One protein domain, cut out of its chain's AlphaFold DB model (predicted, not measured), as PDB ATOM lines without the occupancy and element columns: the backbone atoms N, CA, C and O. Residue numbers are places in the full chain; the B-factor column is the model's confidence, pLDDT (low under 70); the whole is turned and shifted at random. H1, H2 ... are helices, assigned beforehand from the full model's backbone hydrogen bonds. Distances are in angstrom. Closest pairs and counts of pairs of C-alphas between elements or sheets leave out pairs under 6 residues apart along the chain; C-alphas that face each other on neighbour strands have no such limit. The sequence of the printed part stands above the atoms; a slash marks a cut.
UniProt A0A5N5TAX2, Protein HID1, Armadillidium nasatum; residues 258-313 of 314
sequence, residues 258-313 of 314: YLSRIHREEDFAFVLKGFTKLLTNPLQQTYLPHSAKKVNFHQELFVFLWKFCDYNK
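AT A GLANCE: This is residues 258 to 313 of the 314 residues of the protein "Protein HID1" of Armadillidium nasatum (UniProt A0A5N5TAX2). Two helices, H1 and H2, lie side by side as a helical hairpin, closest near the end where H1 stops and H2 starts, and a long unnamed loop, residues 280 to 297, extends beyond that end. The printed part has 56 residues with two named helices, H1 then H2, and no named strand; the class is all helix. It is loose, with a radius of gyration of the C-alphas of 13.4 A, and only just elongated, spanning 40 by 20 by 18 A.

HOW THE PARTS SIT: H1, residues 265 to 279, touches H2, residues 298 to 311, with its residues 275 to 279 alone. The closest C-alphas are those of Leu 279 and His 298, 6.3 A apart. The two run opposite ways at a shallow tilt of 17 degrees. In H1 and H2 every O i to N i+4 pair is within hydrogen-bond range.

IN THESE COORDINATES: H1 measures 20.8 A from C-alpha 265 at (-18.378, 32.911, 51.807) to C-alpha 279. H2 measures 19.7 A and ends with C-alpha 311 at (-8.173, 25.771, 42.885).

THE WHOLE: The two C-alphas farthest apart, those of His 290 and Lys 313, are 39.9 A apart. The printed part has no cut. The link from H1 to H2 is long, and pLDDT is under 70 at residues 258, 279 to 297, 299 and 313.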
ATOM      1  N   TYR A 258      -5.643  35.404  42.053       67.31
ATOM      2  CA  TYR A 258      -6.725  35.985  42.846       67.31
ATOM      3  C   TYR A 258      -7.844  34.970  43.089       67.31
ATOM      4  O   TYR A 258      -8.386  34.933  44.190       67.31
ATOM      5  N   LEU A 259      -8.152  34.120  42.105       70.94
ATOM      6  CA  LEU A 259      -9.191  33.096  42.175       70.94
ATOM      7  C   LEU A 259      -8.883  32.065  43.252       70.94
ATOM      8  O   LEU A 259      -9.795  31.719  43.982       70.94
ATOM      9  N   SER A 260      -7.631  31.608  43.375       72.50
ATOM     10  CA  SER A 260      -7.194  30.650  44.401       72.50
ATOM     11  C   SER A 260      -7.061  31.270  45.796       72.50
ATOM     12  O   SER A 260      -6.746  30.582  46.762       72.50
ATOM     13  N   ARG A 261      -7.208  32.596  45.910       74.50
ATOM     14  CA  ARG A 261      -7.169  33.340  47.176       74.50
ATOM     15  C   ARG A 261      -8.564  33.727  47.660       74.50
ATOM     16  O   ARG A 261      -8.670  34.405  48.685       74.50
ATOM     17  N   ILE A 262      -9.622  33.320  46.958       76.06
ATOM     18  CA  ILE A 262     -10.999  33.528  47.402       76.06
ATOM     19  C   ILE A 262     -11.264  32.589  48.581       76.06
ATOM     20  O   ILE A 262     -11.126  31.378  48.481       76.06
ATOM     21  N   HIS A 263     -11.625  33.161  49.724       78.56
ATOM     22  CA  HIS A 263     -11.857  32.404  50.961       78.56
ATOM     23  C   HIS A 263     -13.087  32.890  51.736       78.56
ATOM     24  O   HIS A 263     -13.456  32.289  52.743       78.56
ATOM     25  N   ARG A 264     -13.726  33.984  51.299       81.00
ATOM     26  CA  ARG A 264     -14.923  34.524  51.949       81.00
ATOM     27  C   ARG A 264     -16.171  33.897  51.346       81.00
ATOM     28  O   ARG A 264     -16.312  33.818  50.129       81.00
ATOM     29  N   GLU A 265     -17.105  33.516  52.207       82.75
ATOM     30  CA  GLU A 265     -18.378  32.911  51.807       82.75
ATOM     31  C   GLU A 265     -19.195  33.821  50.872       82.75
ATOM     32  O   GLU A 265     -19.767  33.356  49.886       82.75
ATOM     33  N   GLU A 266     -19.183  35.134  51.120       82.94
ATOM     34  CA  GLU A 266     -19.866  36.134  50.287       82.94
ATOM     35  C   GLU A 266     -19.321  36.181  48.849       82.94
ATOM     36  O   GLU A 266     -20.095  36.292  47.893       82.94
ATOM     37  N   ASP A 267     -18.003  36.034  48.685       76.44
ATOM     38  CA  ASP A 267     -17.340  36.027  47.378       76.44
ATOM     39  C   ASP A 267     -17.692  34.748  46.603       76.44
ATOM     40  O   ASP A 267     -18.031  34.805  45.418       76.44
ATOM     41  N   PHE A 268     -17.720  33.592  47.278       77.44
ATOM     42  CA  PHE A 268     -18.194  32.338  46.686       77.44
ATOM     43  C   PHE A 268     -19.665  32.416  46.268       77.44
ATOM     44  O   PHE A 268     -20.016  31.983  45.168       77.44
ATOM     45  N   ALA A 269     -20.525  33.011  47.098       76.12
ATOM     46  CA  ALA A 269     -21.934  33.210  46.773       76.12
ATOM     47  C   ALA A 269     -22.116  34.136  45.557       76.12
ATOM     48  O   ALA A 269     -22.946  33.865  44.683       76.12
ATOM     49  N   PHE A 270     -21.319  35.206  45.459       79.12
ATOM     50  CA  PHE A 270     -21.303  36.098  44.299       79.12
ATOM     51  C   PHE A 270     -20.885  35.361  43.020       79.12
ATOM     52  O   PHE A 270     -21.581  35.446  42.004       79.12
ATOM     53  N   VAL A 271     -19.791  34.596  43.079       79.31
ATOM     54  CA  VAL A 271     -19.273  33.825  41.942       79.31
ATOM     55  C   VAL A 271     -20.268  32.748  41.511       79.31
ATOM     56  O   VAL A 271     -20.588  32.658  40.326       79.31
ATOM     57  N   LEU A 272     -20.849  31.991  42.447       80.69
ATOM     58  CA  LEU A 272     -21.857  30.967  42.154       80.69
ATOM     59  C   LEU A 272     -23.118  31.573  41.518       80.69
ATOM     60  O   LEU A 272     -23.673  31.020  40.566       80.69
ATOM     61  N   LYS A 273     -23.553  32.750  41.985       80.44
ATOM     62  CA  LYS A 273     -24.633  33.520  41.349       80.44
ATOM     63  C   LYS A 273     -24.258  33.946  39.927       80.44
ATOM     64  O   LYS A 273     -25.120  33.932  39.051       80.44
ATOM     65  N   GLY A 274     -22.994  34.296  39.687       76.81
ATOM     66  CA  GLY A 274     -22.427  34.545  38.361       76.81
ATOM     67  C   GLY A 274     -22.490  33.317  37.453       76.81
ATOM     68  O   GLY A 274     -23.069  33.400  36.373       76.81
ATOM     69  N   PHE A 275     -22.001  32.162  37.913       77.75
ATOM     70  CA  PHE A 275     -22.108  30.884  37.198       77.75
ATOM     71  C   PHE A 275     -23.558  30.531  36.876       77.75
ATOM     72  O   PHE A 275     -23.869  30.190  35.743       77.75
ATOM     73  N   THR A 276     -24.464  30.689  37.841       77.69
ATOM     74  CA  THR A 276     -25.897  30.423  37.656       77.69
ATOM     75  C   THR A 276     -26.485  31.354  36.595       77.69
ATOM     76  O   THR A 276     -27.198  30.904  35.704       77.69
ATOM     77  N   LYS A 277     -26.119  32.643  36.621       72.69
ATOM     78  CA  LYS A 277     -26.514  33.609  35.591       72.69
ATOM     79  C   LYS A 277     -25.966  33.248  34.211       72.69
ATOM     80  O   LYS A 277     -26.709  33.341  33.239       72.69
ATOM     81  N   LEU A 278     -24.704  32.827  34.120       72.00
ATOM     82  CA  LEU A 278     -24.071  32.411  32.865       72.00
ATOM     83  C   LEU A 278     -24.694  31.119  32.319       72.00
ATOM     84  O   LEU A 278     -24.960  31.050  31.123       72.00
ATOM     85  N   LEU A 279     -25.030  30.156  33.184       68.62
ATOM     86  CA  LEU A 279     -25.821  28.967  32.834       68.62
ATOM     87  C   LEU A 279     -27.222  29.349  32.325       68.62
ATOM     88  O   LEU A 279     -27.768  28.683  31.452       68.62
ATOM     89  N   THR A 280     -27.792  30.456  32.811       69.38
ATOM     90  CA  THR A 280     -29.050  31.019  32.283       69.38
ATOM     91  C   THR A 280     -28.869  31.968  31.082       69.38
ATOM     92  O   THR A 280     -29.864  32.457  30.559       69.38
ATOM     93  N   ASN A 281     -27.622  32.189  30.642       66.25
ATOM     94  CA  ASN A 281     -27.125  32.982  29.507       66.25
ATOM     95  C   ASN A 281     -27.917  34.264  29.127       66.25
ATOM     96  O   ASN A 281     -28.884  34.186  28.366       66.25
ATOM     97  N   PRO A 282     -27.458  35.460  29.551       57.56
ATOM     98  CA  PRO A 282     -28.079  36.739  29.221       57.56
ATOM     99  C   PRO A 282     -27.319  37.537  28.139       57.56
ATOM    100  O   PRO A 282     -27.266  38.761  28.248       57.56
ATOM    101  N   LEU A 283     -26.671  36.914  27.140       56.72
ATOM    102  CA  LEU A 283     -25.891  37.657  26.131       56.72
ATOM    103  C   LEU A 283     -26.776  38.648  25.342       56.72
ATOM    104  O   LEU A 283     -27.444  38.307  24.369       56.72
ATOM    105  N   GLN A 284     -26.769  39.910  25.783       54.88
ATOM    106  CA  GLN A 284     -27.504  41.020  25.168       54.88
ATOM    107  C   GLN A 284     -26.691  41.737  24.075       54.88
ATOM    108  O   GLN A 284     -27.292  42.331  23.180       54.88
ATOM    109  N   GLN A 285     -25.354  41.655  24.110       52.47
ATOM    110  CA  GLN A 285     -24.440  42.230  23.119       52.47
ATOM    111  C   GLN A 285     -23.220  41.328  22.914       52.47
ATOM    112  O   GLN A 285     -22.612  40.856  23.872       52.47
ATOM    113  N   THR A 286     -22.847  41.132  21.657       56.12
ATOM    114  CA  THR A 286     -21.664  40.390  21.226       56.12
ATOM    115  C   THR A 286     -20.852  41.271  20.278       56.12
ATOM    116  O   THR A 286     -21.399  42.108  19.559       56.12
ATOM    117  N   TYR A 287     -19.527  41.094  20.272       56.56
ATOM    118  CA  TYR A 287     -18.638  41.715  19.276       56.56
ATOM    119  C   TYR A 287     -18.891  41.165  17.858       56.56
ATOM    120  O   TYR A 287     -18.530  41.785  16.859       56.56
ATOM    121  N   LEU A 288     -19.524  39.991  17.788       58.25
ATOM    122  CA  LEU A 288     -19.829  39.256  16.574       58.25
ATOM    123  C   LEU A 288     -21.239  39.630  16.080       58.25
ATOM    124  O   LEU A 288     -22.221  39.354  16.769       58.25
ATOM    125  N   PRO A 289     -21.366  40.276  14.910       63.53
ATOM    126  CA  PRO A 289     -22.654  40.739  14.405       63.53
ATOM    127  C   PRO A 289     -23.602  39.557  14.173       63.53
ATOM    128  O   PRO A 289     -23.165  38.497  13.741       63.53
ATOM    129  N   HIS A 290     -24.887  39.729  14.496       66.06
ATOM    130  CA  HIS A 290     -25.951  38.716  14.359       66.06
ATOM    131  C   HIS A 290     -25.706  37.349  15.018       66.06
ATOM    132  O   HIS A 290     -26.514  36.441  14.829       66.06
ATOM    133  N   SER A 291     -24.658  37.187  15.830       65.75
ATOM    134  CA  SER A 291     -24.438  35.947  16.570       65.75
ATOM    135  C   SER A 291     -25.624  35.636  17.482       65.75
ATOM    136  O   SER A 291     -26.242  36.554  18.040       65.75
ATOM    137  N   ALA A 292     -25.897  34.352  17.705       61.28
ATOM    138  CA  ALA A 292     -26.924  33.908  18.631       61.28
ATOM    139  C   ALA A 292     -26.781  34.596  19.999       61.28
ATOM    140  O   ALA A 292     -25.726  34.578  20.631       61.28
ATOM    141  N   LYS A 293     -27.889  35.157  20.494       59.44
ATOM    142  CA  LYS A 293     -27.982  35.785  21.826       59.44
ATOM    143  C   LYS A 293     -27.891  34.777  22.979       59.44
ATOM    144  O   LYS A 293     -28.004  35.145  24.142       59.44
ATOM    145  N   LYS A 294     -27.761  33.488  22.660       59.59
ATOM    146  CA  LYS A 294     -27.657  32.389  23.610       59.59
ATOM    147  C   LYS A 294     -26.676  31.363  23.059       59.59
ATOM    148  O   LYS A 294     -26.958  30.693  22.073       59.59
ATOM    149  N   VAL A 295     -25.532  31.257  23.714       60.44
ATOM    150  CA  VAL A 295     -24.497  30.257  23.451       60.44
ATOM    151  C   VAL A 295     -24.641  29.149  24.490       60.44
ATOM    152  O   VAL A 295     -24.703  29.411  25.691       60.44
ATOM    153  N   ASN A 296     -24.724  27.902  24.045       62.75
ATOM    154  CA  ASN A 296     -24.942  26.763  24.932       62.75
ATOM    155  C   ASN A 296     -23.612  26.178  25.441       62.75
ATOM    156  O   ASN A 296     -23.343  25.002  25.240       62.75
ATOM    157  N   PHE A 297     -22.802  26.982  26.135       68.12
ATOM    158  CA  PHE A 297     -21.467  26.615  26.651       68.12
ATOM    159  C   PHE A 297     -21.494  25.929  28.032       68.12
ATOM    160  O   PHE A 297     -20.659  26.175  28.903       68.12
ATOM    161  N   HIS A 298     -22.530  25.132  28.304       71.88
ATOM    162  CA  HIS A 298     -22.731  24.553  29.635       71.88
ATOM    163  C   HIS A 298     -21.564  23.637  30.016       71.88
ATOM    164  O   HIS A 298     -21.145  23.645  31.167       71.88
ATOM    165  N   GLN A 299     -21.010  22.892  29.055       68.12
ATOM    166  CA  GLN A 299     -19.889  21.981  29.289       68.12
ATOM    167  C   GLN A 299     -18.624  22.745  29.693       68.12
ATOM    168  O   GLN A 299     -18.003  22.413  30.698       68.12
ATOM    169  N   GLU A 300     -18.289  23.816  28.981       76.88
ATOM    170  CA  GLU A 300     -17.144  24.680  29.263       76.88
ATOM    171  C   GLU A 300     -17.321  25.410  30.594       76.88
ATOM    172  O   GLU A 300     -16.383  25.484  31.386       76.88
ATOM    173  N   LEU A 301     -18.537  25.881  30.896       75.69
ATOM    174  CA  LEU A 301     -18.865  26.431  32.211       75.69
ATOM    175  C   LEU A 301     -18.725  25.399  33.324       75.69
ATOM    176  O   LEU A 301     -18.275  25.761  34.407       75.69
ATOM    177  N   PHE A 302     -19.095  24.139  33.092       76.19
ATOM    178  CA  PHE A 302     -18.911  23.077  34.076       76.19
ATOM    179  C   PHE A 302     -17.436  22.735  34.269       76.19
ATOM    180  O   PHE A 302     -17.018  22.544  35.407       76.19
ATOM    181  N   VAL A 303     -16.627  22.725  33.205       74.81
ATOM    182  CA  VAL A 303     -15.166  22.567  33.306       74.81
ATOM    183  C   VAL A 303     -14.549  23.744  34.062       74.81
ATOM    184  O   VAL A 303     -13.715  23.538  34.943       74.81
ATOM    185  N   PHE A 304     -14.988  24.971  33.779       76.62
ATOM    186  CA  PHE A 304     -14.524  26.168  34.471       76.62
ATOM    187  C   PHE A 304     -14.953  26.184  35.943       76.62
ATOM    188  O   PHE A 304     -14.137  26.486  36.808       76.62
ATOM    189  N   LEU A 305     -16.192  25.787  36.252       79.81
ATOM    190  CA  LEU A 305     -16.683  25.613  37.621       79.81
ATOM    191  C   LEU A 305     -15.896  24.525  38.355       79.81
ATOM    192  O   LEU A 305     -15.505  24.712  39.501       79.81
ATOM    193  N   TRP A 306     -15.621  23.403  37.689       77.75
ATOM    194  CA  TRP A 306     -14.809  22.333  38.251       77.75
ATOM    195  C   TRP A 306     -13.398  22.820  38.580       77.75
ATOM    196  O   TRP A 306     -12.936  22.606  39.698       77.75
ATOM    197  N   LYS A 307     -12.741  23.534  37.658       73.06
ATOM    198  CA  LYS A 307     -11.424  24.137  37.900       73.06
ATOM    199  C   LYS A 307     -11.463  25.198  38.995       73.06
ATOM    200  O   LYS A 307     -10.579  25.211  39.842       73.06
ATOM    201  N   PHE A 308     -12.501  26.030  39.033       77.19
ATOM    202  CA  PHE A 308     -12.728  26.984  40.117       77.19
ATOM    203  C   PHE A 308     -12.779  26.288  41.479       77.19
ATOM    204  O   PHE A 308     -12.095  26.719  42.406       77.19
ATOM    205  N   CYS A 309     -13.541  25.196  41.583       78.56
ATOM    206  CA  CYS A 309     -13.588  24.376  42.786       78.56
ATOM    207  C   CYS A 309     -12.227  23.741  43.087       78.56
ATOM    208  O   CYS A 309     -11.822  23.759  44.237       78.56
ATOM    209  N   ASP A 310     -11.520  23.215  42.082       74.81
ATOM    210  CA  ASP A 310     -10.206  22.570  42.215       74.81
ATOM    211  C   ASP A 310      -9.150  23.501  42.829       74.81
ATOM    212  O   ASP A 310      -8.453  23.111  43.762       74.81
ATOM    213  N   TYR A 311      -9.096  24.753  42.369       73.62
ATOM    214  CA  TYR A 311      -8.173  25.771  42.885       73.62
ATOM    215  C   TYR A 311      -8.569  26.357  44.246       73.62
ATOM    216  O   TYR A 311      -7.743  27.007  44.879       73.62
ATOM    217  N   ASN A 312      -9.809  26.140  44.694       74.25
ATOM    218  CA  ASN A 312     -10.346  26.636  45.966       74.25
ATOM    219  C   ASN A 312     -10.748  25.500  46.918       74.25
ATOM    220  O   ASN A 312     -11.575  25.696  47.811       74.25
ATOM    221  N   LYS A 313     -10.194  24.298  46.715       66.88
ATOM    222  CA  LYS A 313     -10.360  23.183  47.648       66.88
ATOM    223  C   LYS A 313      -9.788  23.596  49.007       66.88
ATOM    224  O   LYS A 313      -8.593  23.859  49.111       66.88
TER     225      LYS A 313